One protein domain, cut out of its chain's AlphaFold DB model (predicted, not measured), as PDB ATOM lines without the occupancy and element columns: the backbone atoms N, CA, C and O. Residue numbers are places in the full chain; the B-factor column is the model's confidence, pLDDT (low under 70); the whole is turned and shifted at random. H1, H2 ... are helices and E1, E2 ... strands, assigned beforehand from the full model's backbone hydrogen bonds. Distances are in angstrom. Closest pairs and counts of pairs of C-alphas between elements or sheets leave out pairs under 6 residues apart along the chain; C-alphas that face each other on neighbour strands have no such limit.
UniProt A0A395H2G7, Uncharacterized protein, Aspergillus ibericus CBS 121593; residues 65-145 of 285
ATOM      1  N   THR A  65     -25.225  33.416  17.801       69.19
ATOM      2  CA  THR A  65     -24.868  34.063  16.523       69.19
ATOM      3  C   THR A  65     -25.700  35.300  16.203       69.19
ATOM      4  O   THR A  65     -25.512  35.885  15.143       69.19
ATOM      5  N   VAL A  66     -26.649  35.675  17.066       74.19
ATOM      6  CA  VAL A  66     -27.612  36.753  16.793       74.19
ATOM      7  C   VAL A  66     -27.491  37.841  17.861       74.19
ATOM      8  O   VAL A  66     -27.515  37.497  19.041       74.19
ATOM      9  N   PRO A  67     -27.415  39.135  17.509       79.75
ATOM     10  CA  PRO A  67     -27.380  40.212  18.495       79.75
ATOM     11  C   PRO A  67     -28.608  40.214  19.413       79.75
ATOM     12  O   PRO A  67     -29.733  39.952  18.969       79.75
ATOM     13  N   PHE A  68     -28.436  40.573  20.688       82.06
ATOM     14  CA  PHE A  68     -29.521  40.458  21.671       82.06
ATOM     15  C   PHE A  68     -30.740  41.328  21.331       82.06
ATOM     16  O   PHE A  68     -31.881  40.885  21.459       82.06
ATOM     17  N   GLY A  69     -30.511  42.554  20.849       82.94
ATOM     18  CA  GLY A  69     -31.587  43.463  20.440       82.94
ATOM     19  C   GLY A  69     -32.445  42.907  19.297       82.94
ATOM     20  O   GLY A  69     -33.657  43.113  19.283       82.94
ATOM     21  N   GLU A  70     -31.843  42.143  18.380       79.12
ATOM     22  CA  GLU A  70     -32.567  41.476  17.293       79.12
ATOM     23  C   GLU A  70     -33.403  40.303  17.815       79.12
ATOM     24  O   GLU A  70     -34.549  40.127  17.402       79.12
ATOM     25  N   LEU A  71     -32.875  39.522  18.764       78.62
ATOM     26  CA  LEU A  71     -33.639  38.455  19.414       78.62
ATOM     27  C   LEU A  71     -34.861  39.016  20.150       78.62
ATOM     28  O   LEU A  71     -35.951  38.451  20.047       78.62
ATOM     29  N   ILE A  72     -34.707  40.145  20.843       82.38
ATOM     30  CA  ILE A  72     -35.820  40.823  21.514       82.38
ATOM     31  C   ILE A  72     -36.877  41.265  20.500       82.38
ATOM     32  O   ILE A  72     -38.054  40.984  20.713       82.38
ATOM     33  N   ASP A  73     -36.494  41.882  19.377       77.38
ATOM     34  CA  ASP A  73     -37.460  42.276  18.342       77.38
ATOM     35  C   ASP A  73     -38.166  41.059  17.714       77.38
ATOM     36  O   ASP A  73     -39.390  41.053  17.561       77.38
ATOM     37  N   ARG A  74     -37.418  39.982  17.442       73.94
ATOM     38  CA  ARG A  74     -37.935  38.748  16.832       73.94
ATOM     39  C   ARG A  74     -38.933  38.008  17.727       73.94
ATOM     40  O   ARG A  74     -39.896  37.433  17.221       73.94
ATOM     41  N   TYR A  75     -38.718  38.010  19.043       75.88
ATOM     42  CA  TYR A  75     -39.531  37.250  20.000       75.88
ATOM     43  C   TYR A  75     -40.424  38.113  20.901       75.88
ATOM     44  O   TYR A  75     -41.061  37.579  21.807       75.88
ATOM     45  N   ARG A  76     -40.562  39.416  20.622       75.69
ATOM     46  CA  ARG A  76     -41.347  40.371  21.432       75.69
ATOM     47  C   ARG A  76     -42.812  39.993  21.675       75.69
ATOM     48  O   ARG A  76     -43.401  40.447  22.648       75.69
ATOM     49  N   THR A  77     -43.419  39.204  20.789       73.62
ATOM     50  CA  THR A  77     -44.822  38.765  20.897       73.62
ATOM     51  C   THR A  77     -44.982  37.433  21.627       73.62
ATOM     52  O   THR A  77     -46.104  36.957  21.788       73.62
ATOM     53  N   ARG A  78     -43.885  36.791  22.050       75.06
ATOM     54  CA  ARG A  78     -43.939  35.503  22.746       75.06
ATOM     55  C   ARG A  78     -44.335  35.699  24.203       75.06
ATOM     56  O   ARG A  78     -43.761  36.507  24.930       75.06
ATOM     57  N   GLU A  79     -45.296  34.898  24.635       77.94
ATOM     58  CA  GLU A  79     -45.748  34.869  26.019       77.94
ATOM     59  C   GLU A  79     -44.889  33.935  26.870       77.94
ATOM     60  O   GLU A  79     -44.374  32.910  26.409       77.94
ATOM     61  N   ALA A  80     -44.767  34.293  28.142       81.12
ATOM     62  CA  ALA A  80     -44.089  33.508  29.153       81.12
ATOM     63  C   ALA A  80     -44.902  33.550  30.441       81.12
ATOM     64  O   ALA A  80     -45.542  34.561  30.728       81.12
ATOM     65  N   THR A  81     -44.844  32.473  31.221       82.75
ATOM     66  CA  THR A  81     -45.475  32.427  32.544       82.75
ATOM     67  C   THR A  81     -44.864  33.480  33.463       82.75
ATOM     68  O   THR A  81     -45.594  34.151  34.184       82.75
ATOM     69  N   TRP A  82     -43.539  33.656  33.406       84.88
ATOM     70  CA  TRP A  82     -42.800  34.698  34.117       84.88
ATOM     71  C   TRP A  82     -42.157  35.664  33.119       84.88
ATOM     72  O   TRP A  82     -41.497  35.231  32.178       84.88
ATOM     73  N   SER A  83     -42.321  36.975  33.316       86.62
ATOM     74  CA  SER A  83     -41.837  37.981  32.356       86.62
ATOM     75  C   SER A  83     -40.317  37.934  32.146       86.62
ATOM     76  O   SER A  83     -39.864  38.130  31.020       86.62
ATOM     77  N   HIS A  84     -39.527  37.583  33.169       88.12
ATOM     78  CA  HIS A  84     -38.075  37.379  33.050       88.12
ATOM     79  C   HIS A  84     -37.699  36.325  32.006       88.12
ATOM     80  O   HIS A  84     -36.718  36.502  31.283       88.12
ATOM     81  N   ASP A  85     -38.509  35.276  31.852       87.50
ATOM     82  CA  ASP A  85     -38.245  34.208  30.884       87.50
ATOM     83  C   ASP A  85     -38.322  34.713  29.440       87.50
ATOM     84  O   ASP A  85     -37.656  34.151  28.574       87.50
ATOM     85  N   LYS A  86     -39.069  35.798  29.161       84.88
ATOM     86  CA  LYS A  86     -39.087  36.436  27.828       84.88
ATOM     87  C   LYS A  86     -37.701  36.941  27.415       84.88
ATOM     88  O   LYS A  86     -37.412  37.031  26.228       84.88
ATOM     89  N   VAL A  87     -36.858  37.264  28.396       86.56
ATOM     90  CA  VAL A  87     -35.513  37.821  28.225       86.56
ATOM     91  C   VAL A  87     -34.465  36.722  28.380       86.56
ATOM     92  O   VAL A  87     -33.658  36.493  27.481       86.56
ATOM     93  N   TYR A  88     -34.480  36.003  29.505       88.19
ATOM     94  CA  TYR A  88     -33.413  35.059  29.845       88.19
ATOM     95  C   TYR A  88     -33.414  33.803  28.977       88.19
ATOM     96  O   TYR A  88     -32.355  33.221  28.730       88.19
ATOM     97  N   ALA A  89     -34.562  33.444  28.398       86.19
ATOM     98  CA  ALA A  89     -34.611  32.402  27.386       86.19
ATOM     99  C   ALA A  89     -33.964  32.814  26.049       86.19
ATOM    100  O   ALA A  89     -33.842  31.992  25.153       86.19
ATOM    101  N   LEU A  90     -33.492  34.046  25.866       85.44
ATOM    102  CA  LEU A  90     -32.796  34.443  24.634       85.44
ATOM    103  C   LEU A  90     -31.270  34.376  24.766       85.44
ATOM    104  O   LEU A  90     -30.569  34.355  23.758       85.44
ATOM    105  N   LEU A  91     -30.748  34.259  25.991       85.31
ATOM    106  CA  LEU A  91     -29.310  34.345  26.276       85.31
ATOM    107  C   LEU A  91     -28.485  33.230  25.629       85.31
ATOM    108  O   LEU A  91     -27.365  33.471  25.206       85.31
ATOM    109  N   GLY A  92     -29.037  32.026  25.472       77.62
ATOM    110  CA  GLY A  92     -28.343  30.950  24.758       77.62
ATOM    111  C   GLY A  92     -28.140  31.223  23.262       77.62
ATOM    112  O   GLY A  92     -27.281  30.611  22.645       77.62
ATOM    113  N   MET A  93     -28.918  32.132  22.664       78.06
ATOM    114  CA  MET A  93     -28.862  32.438  21.229       78.06
ATOM    115  C   MET A  93     -28.103  33.733  20.924       78.06
ATOM    116  O   MET A  93     -27.846  34.019  19.751       78.06
ATOM    117  N   THR A  94     -27.764  34.516  21.954       82.12
ATOM    118  CA  THR A  94     -27.149  35.827  21.758       82.12
ATOM    119  C   THR A  94     -25.672  35.717  21.405       82.12
ATOM    120  O   THR A  94     -24.947  34.943  22.026       82.12
ATOM    121  N   SER A  95     -25.219  36.500  20.428       82.81
ATOM    122  CA  SER A  95     -23.790  36.711  20.148       82.81
ATOM    123  C   SER A  95     -23.127  37.684  21.119       82.81
ATOM    124  O   SER A  95     -21.904  37.814  21.135       82.81
ATOM    125  N   ASP A  96     -23.935  38.405  21.890       84.69
ATOM    126  CA  ASP A  96     -23.470  39.438  22.801       84.69
ATOM    127  C   ASP A  96     -22.703  38.839  23.987       84.69
ATOM    128  O   ASP A  96     -22.894  37.678  24.353       84.69
ATOM    129  N   ASN A  97     -21.839  39.644  24.613       83.56
ATOM    130  CA  ASN A  97     -20.991  39.174  25.704       83.56
ATOM    131  C   ASN A  97     -21.844  38.693  26.903       83.56
ATOM    132  O   ASN A  97     -22.490  39.535  27.542       83.56
ATOM    133  N   PRO A  98     -21.804  37.394  27.266       76.94
ATOM    134  CA  PRO A  98     -22.587  36.847  28.376       76.94
ATOM    135  C   PRO A  98     -22.162  37.404  29.740       76.94
ATOM    136  O   PRO A  98     -22.927  37.338  30.702       76.94
ATOM    137  N   ASP A  99     -20.964  37.990  29.840       83.06
ATOM    138  CA  ASP A  99     -20.504  38.631  31.069       83.06
ATOM    139  C   ASP A  99     -21.099  40.017  31.317       83.06
ATOM    140  O   ASP A  99     -20.937  40.568  32.410       83.06
ATOM    141  N   THR A 100     -21.836  40.561  30.349       86.50
ATOM    142  CA  THR A 100     -22.532  41.835  30.512       86.50
ATOM    143  C   THR A 100     -23.549  41.732  31.656       86.50
ATOM    144  O   THR A 100     -24.421  40.866  31.599       86.50
ATOM    145  N   PRO A 101     -23.519  42.623  32.669       85.06
ATOM    146  CA  PRO A 101     -24.415  42.534  33.825       85.06
ATOM    147  C   PRO A 101     -25.907  42.461  33.467       85.06
ATOM    148  O   PRO A 101     -26.637  41.678  34.065       85.06
ATOM    149  N   ALA A 102     -26.344  43.211  32.448       84.00
ATOM    150  CA  ALA A 102     -27.727  43.209  31.959       84.00
ATOM    151  C   ALA A 102     -28.152  41.893  31.275       84.00
ATOM    152  O   ALA A 102     -29.344  41.640  31.110       84.00
ATOM    153  N   LEU A 103     -27.187  41.061  30.871       84.38
ATOM    154  CA  LEU A 103     -27.402  39.773  30.208       84.38
ATOM    155  C   LEU A 103     -27.192  38.582  31.154       84.38
ATOM    156  O   LEU A 103     -27.245  37.434  30.713       84.38
ATOM    157  N   LYS A 104     -26.988  38.822  32.457       89.19
ATOM    158  CA  LYS A 104     -26.921  37.755  33.462       89.19
ATOM    159  C   LYS A 104     -28.316  37.468  34.032       89.19
ATOM    160  O   LYS A 104     -29.001  38.406  34.446       89.19
ATOM    161  N   PRO A 105     -28.752  36.194  34.084       90.00
ATOM    162  CA  PRO A 105     -30.002  35.832  34.738       90.00
ATOM    163  C   PRO A 105     -29.993  36.254  36.206       90.00
ATOM    164  O   PRO A 105     -29.113  35.854  36.965       90.00
ATOM    165  N   ASN A 106     -30.985  37.043  36.608       90.81
ATOM    166  CA  ASN A 106     -31.188  37.431  37.995       90.81
ATOM    167  C   ASN A 106     -32.694  37.521  38.282       90.81
ATOM    168  O   ASN A 106     -33.345  38.518  37.969       90.81
ATOM    169  N   TYR A 107     -33.244  36.452  38.860       91.38
ATOM    170  CA  TYR A 107     -34.664  36.366  39.215       91.38
ATOM    171  C   TYR A 107     -35.001  37.076  40.532       91.38
ATOM    172  O   TYR A 107     -36.178  37.293  40.808       91.38
ATOM    173  N   ASP A 108     -33.996  37.488  41.312       93.81
ATOM    174  CA  ASP A 108     -34.202  38.258  42.543       93.81
ATOM    175  C   ASP A 108     -34.548  39.725  42.238       93.81
ATOM    176  O   ASP A 108     -35.149  40.426  43.056       93.81
ATOM    177  N   LEU A 109     -34.199  40.213  41.041       92.00
ATOM    178  CA  LEU A 109     -34.620  41.529  40.573       92.00
ATOM    179  C   LEU A 109     -36.112  41.534  40.251       92.00
ATOM    180  O   LEU A 109     -36.609  40.697  39.496       92.00
ATOM    181  N   SER A 110     -36.817  42.569  40.709       92.81
ATOM    182  CA  SER A 110     -38.172  42.828  40.233       92.81
ATOM    183  C   SER A 110     -38.176  43.013  38.712       92.81
ATOM    184  O   SER A 110     -37.249  43.594  38.134       92.81
ATOM    185  N   TRP A 111     -39.239  42.550  38.047       90.56
ATOM    186  CA  TRP A 111     -39.328  42.578  36.582       90.56
ATOM    187  C   TRP A 111     -39.043  43.967  35.996       90.56
ATOM    188  O   TRP A 111     -38.288  44.093  35.039       90.56
ATOM    189  N   ASN A 112     -39.563  45.037  36.603       91.38
ATOM    190  CA  ASN A 112     -39.339  46.397  36.116       91.38
ATOM    191  C   ASN A 112     -37.860  46.821  36.141       91.38
ATOM    192  O   ASN A 112     -37.445  47.597  35.280       91.38
ATOM    193  N   LYS A 113     -37.066  46.311  37.092       93.06
ATOM    194  CA  LYS A 113     -35.622  46.569  37.168       93.06
ATOM    195  C   LYS A 113     -34.861  45.775  36.115       93.06
ATOM    196  O   LYS A 113     -34.043  46.363  35.415       93.06
ATOM    197  N   ALA A 114     -35.176  44.491  35.949       91.12
ATOM    198  CA  ALA A 114     -34.605  43.677  34.875       91.12
ATOM    199  C   ALA A 114     -34.939  44.265  33.489       91.12
ATOM    200  O   ALA A 114     -34.064  44.429  32.645       91.12
ATOM    201  N   PHE A 115     -36.190  44.680  33.281       90.00
ATOM    202  CA  PHE A 115     -36.640  45.286  32.030       90.00
ATOM    203  C   PHE A 115     -35.941  46.620  31.739       90.00
ATOM    204  O   PHE A 115     -35.541  46.873  30.604       90.00
ATOM    205  N   GLN A 116     -35.734  47.450  32.765       90.12
ATOM    206  CA  GLN A 116     -34.961  48.685  32.638       90.12
ATOM    207  C   GLN A 116     -33.516  48.401  32.193       90.12
ATOM    208  O   GLN A 116     -33.061  49.011  31.228       90.12
ATOM    209  N   GLN A 117     -32.833  47.445  32.834       90.38
ATOM    210  CA  GLN A 117     -31.457  47.067  32.477       90.38
ATOM    211  C   GLN A 117     -31.345  46.596  31.022       90.38
ATOM    212  O   GLN A 117     -30.412  46.971  30.316       90.38
ATOM    213  N   VAL A 118     -32.320  45.813  30.550       88.25
ATOM    214  CA  VAL A 118     -32.374  45.347  29.157       88.25
ATOM    215  C   VAL A 118     -32.512  46.513  28.175       88.25
ATOM    216  O   VAL A 118     -31.830  46.539  27.153       88.25
ATOM    217  N   ILE A 119     -33.362  47.499  28.471       86.19
ATOM    218  CA  ILE A 119     -33.543  48.673  27.603       86.19
ATOM    219  C   ILE A 119     -32.271  49.521  27.556       86.19
ATOM    220  O   ILE A 119     -31.860  49.943  26.477       86.19
ATOM    221  N   GLU A 120     -31.654  49.766  28.711       85.69
ATOM    222  CA  GLU A 120     -30.402  50.525  28.814       85.69
ATOM    223  C   GLU A 120     -29.256  49.828  28.072       85.69
ATOM    224  O   GLU A 120     -28.430  50.491  27.447       85.69
ATOM    225  N   TYR A 121     -29.253  48.494  28.065       86.56
ATOM    226  CA  TYR A 121     -28.309  47.697  27.292       86.56
ATOM    227  C   TYR A 121     -28.536  47.809  25.773       86.56
ATOM    228  O   TYR A 121     -27.600  48.089  25.025       86.56
ATOM    229  N   ILE A 122     -29.776  47.627  25.304       83.06
ATOM    230  CA  ILE A 122     -30.115  47.655  23.866       83.06
ATOM    231  C   ILE A 122     -29.990  49.069  23.281       83.06
ATOM    232  O   ILE A 122     -29.727  49.230  22.089       83.06
ATOM    233  N   ILE A 123     -30.182  50.103  24.106       80.56
ATOM    234  CA  ILE A 123     -30.130  51.512  23.706       80.56
ATOM    235  C   ILE A 123     -29.043  52.228  24.531       80.56
ATOM    236  O   ILE A 123     -29.365  52.975  25.456       80.56
ATOM    237  N   PRO A 124     -27.750  52.092  24.168       69.00
ATOM    238  CA  PRO A 124     -26.633  52.582  24.987       69.00
ATOM    239  C   PRO A 124     -26.602  54.104  25.189       69.00
ATOM    240  O   PRO A 124     -25.941  54.606  26.089       69.00
ATOM    241  N   SER A 125     -27.282  54.868  24.326       73.25
ATOM    242  CA  SER A 125     -27.344  56.340  24.376       73.25
ATOM    243  C   SER A 125     -28.636  56.881  25.001       73.25
ATOM    244  O   SER A 125     -29.025  58.026  24.744       73.25
ATOM    245  N   VAL A 126     -29.334  56.058  25.787       74.25
ATOM    246  CA  VAL A 126     -30.567  56.460  26.461       74.25
ATOM    247  C   VAL A 126     -30.300  57.516  27.539       74.25
ATOM    248  O   VAL A 126     -29.332  57.451  28.286       74.25
ATOM    249  N   VAL A 127     -31.161  58.532  27.593       75.88
ATOM    250  CA  VAL A 127     -31.104  59.634  28.568       75.88
ATOM    251  C   VAL A 127     -31.839  59.250  29.851       75.88
ATOM    252  O   VAL A 127     -31.368  59.558  30.939       75.88
ATOM    253  N   SER A 128     -32.999  58.599  29.737       88.19
ATOM    254  CA  SER A 128     -33.707  58.027  30.885       88.19
ATOM    255  C   SER A 128     -34.665  56.918  30.460       88.19
ATOM    256  O   SER A 128     -35.261  56.981  29.382       88.19
ATOM    257  N   VAL A 129     -34.862  55.939  31.341       89.75
ATOM    258  CA  VAL A 129     -35.834  54.853  31.182       89.75
ATOM    259  C   VAL A 129     -36.718  54.804  32.421       89.75
ATOM    260  O   VAL A 129     -36.216  54.770  33.542       89.75
ATOM    261  N   THR A 130     -38.033  54.774  32.221       90.38
ATOM    262  CA  THR A 130     -39.013  54.589  33.297       90.38
ATOM    263  C   THR A 130     -39.829  53.333  33.028       90.38
ATOM    264  O   THR A 130     -40.438  53.215  31.966       90.38
ATOM    265  N   THR A 131     -39.863  52.420  33.996       90.31
ATOM    266  CA  THR A 131     -40.618  51.156  33.968       90.31
ATOM    267  C   THR A 131     -41.482  51.021  35.226       90.31
ATOM    268  O   THR A 131     -41.247  51.702  36.228       90.31
ATOM    269  N   TRP A 132     -42.478  50.127  35.203       89.88
ATOM    270  CA  TRP A 132     -43.384  49.887  36.336       89.88
ATOM    271  C   TRP A 132     -43.511  48.390  36.642       89.88
ATOM    272  O   TRP A 132     -43.516  47.595  35.705       89.88
ATOM    273  N   PRO A 133     -43.657  47.982  37.920       83.00
ATOM    274  CA  PRO A 133     -43.766  46.567  38.300       83.00
ATOM    275  C   PRO A 133     -44.907  45.811  37.607       83.00
ATOM    276  O   PRO A 133     -44.728  44.669  37.202       83.00
ATOM    277  N   ASN A 134     -46.051  46.472  37.410       80.62
ATOM    278  CA  ASN A 134     -47.286  45.837  36.935       80.62
ATOM    279  C   ASN A 134     -47.598  46.161  35.465       80.62
ATOM    280  O   ASN A 134     -48.754  46.104  35.047       80.62
ATOM    281  N   ARG A 135     -46.596  46.588  34.685       80.50
ATOM    282  CA  ARG A 135     -46.796  46.982  33.288       80.50
ATOM    283  C   ARG A 135     -45.592  46.607  32.434       80.50
ATOM    284  O   ARG A 135     -44.486  47.077  32.674       80.50
ATOM    285  N   GLU A 136     -45.831  45.855  31.365       77.56
ATOM    286  CA  GLU A 136     -44.835  45.584  30.319       77.56
ATOM    287  C   GLU A 136     -44.728  46.772  29.347       77.56
ATOM    288  O   GLU A 136     -44.962  46.664  28.147       77.56
ATOM    289  N   ALA A 137     -44.433  47.953  29.885       82.25
ATOM    290  CA  ALA A 137     -44.215  49.160  29.102       82.25
ATOM    291  C   ALA A 137     -43.104  49.997  29.726       82.25
ATOM    292  O   ALA A 137     -42.932  50.019  30.946       82.25
ATOM    293  N   ALA A 138     -42.386  50.717  28.872       85.00
ATOM    294  CA  ALA A 138     -41.345  51.637  29.283       85.00
ATOM    295  C   ALA A 138     -41.513  52.983  28.580       85.00
ATOM    296  O   ALA A 138     -41.873  53.042  27.403       85.00
ATOM    297  N   VAL A 139     -41.222  54.063  29.299       85.19
ATOM    298  CA  VAL A 139     -41.011  55.384  28.701       85.19
ATOM    299  C   VAL A 139     -39.514  55.586  28.550       85.19
ATOM    300  O   VAL A 139     -38.771  55.510  29.526       85.19
ATOM    301  N   ILE A 140     -39.082  55.834  27.317       84.69
ATOM    302  CA  ILE A 140     -37.673  55.929  26.946       84.69
ATOM    303  C   ILE A 140     -37.420  57.337  26.421       84.69
ATOM    304  O   ILE A 140     -37.987  57.747  25.408       84.69
ATOM    305  N   ARG A 141     -36.550  58.083  27.099       82.81
ATOM    306  CA  ARG A 141     -36.031  59.361  26.612       82.81
ATOM    307  C   ARG A 141     -34.646  59.105  26.053       82.81
ATOM    308  O   ARG A 141     -33.771  58.654  26.777       82.81
ATOM    309  N   THR A 142     -34.422  59.395  24.779       79.12
ATOM    310  CA  THR A 142     -33.121  59.193  24.129       79.12
ATOM    311  C   THR A 142     -32.874  60.261  23.066       79.12
ATOM    312  O   THR A 142     -33.804  60.956  22.649       79.12
ATOM    313  N   ARG A 143     -31.619  60.409  22.638       74.94
ATOM    314  CA  ARG A 143     -31.265  61.198  21.453       74.94
ATOM    315  C   ARG A 143     -31.240  60.262  20.249       74.94
ATOM    316  O   ARG A 143     -30.591  59.224  20.290       74.94
ATOM    317  N   GLY A 144     -31.938  60.626  19.178       63.72
ATOM    318  CA  GLY A 144     -32.021  59.804  17.974       63.72
ATOM    319  C   GLY A 144     -32.086  60.644  16.707       63.72
ATOM    320  O   GLY A 144     -32.531  61.792  16.724       63.72
ATOM    321  N   HIS A 145     -31.653  60.057  15.595       58.75
ATOM    322  CA  HIS A 145     -31.808  60.643  14.270       58.75
ATOM    323  C   HIS A 145     -32.960  59.957  13.541       58.75
ATOM    324  O   HIS A 145     -32.983  58.735  13.411       58.75
TER     325      HIS A 145
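Overview. This is residues 65 to 145 of the 285 residues of an uncharacterized protein of Aspergillus ibericus CBS 121593 (UniProt A0A395H2G7). The longest helix, H3, stands in the middle, with a two-stranded hairpin, E1 and E2, along one side of it. On the side of H3 away from the hairpin lie two short helices, H1 and H2, and the long loop of residues 89 to 110; H1 is near H3 without clearly touching it, and H2 is only just apart from H3, with their closest C-alphas at 8.2 A. The printed part has 81 residues, with three named helices and then two named strands in the order H1 H2 H3 E1 E2; the sheet, E1 - E2, is antiparallel. The class is mixed, helices and strands, with 39 residues, under half, in named elements. The whole is compact and rounded, with a radius of gyration of the C-alphas of 12.3 A and spans of 30 by 29 by 24 A.

Arrangement. E1, residues 126 to 132, and E2, residues 135 to 142, form an antiparallel hairpin at 164 degrees; N 130 and O 139 are 2.9 A apart, N 141 and O 128 2.8 A, both within hydrogen-bond range. For H3, residues 111 to 122, the closest C-alphas to E1 are Asn 112 and Trp 132, 5.3 A, and to E2 Gln 116 and Ala 138, 7.8 A. H1, residues 68 to 75, is close to H3 but not clearly touching, with the C-alphas of Gly 69 and Ile 122 closest at 5.6 A; they run opposite ways at a steep tilt of 61 degrees. H2, residues 85 to 88, is close to H1 but not clearly touching, the closest C-alphas being Ile 72 and Val 87, 7.4 A. H2 and H3 are only just apart, at 8.2 A. H1 and H2 are apart from both strands. In H1 and H3 every O i to N i+4 pair is within hydrogen-bond range; H2 is too short for such a pair.

Along the chain. H1 begins at C-alpha 68 (-29.521, 40.458, 21.671) and is 10.6 A long; H2 is 5.0 A. H3, 16.5 A, begins at C-alpha 111 (-39.328, 42.578, 36.582). E1 is 17.5 A long, and E2, 20.5 A, ends at C-alpha 142 (-33.121, 59.193, 24.129).

Size, cuts and confidence. The C-alphas farthest apart, of Thr 81 and His 145, are 36.3 A apart. The printed part has no cut. The link from H2 to H3 is long, 22 residues. Mean pLDDT of the printed part is 83.0; residues 65, 124, 144 and 145 are under 70.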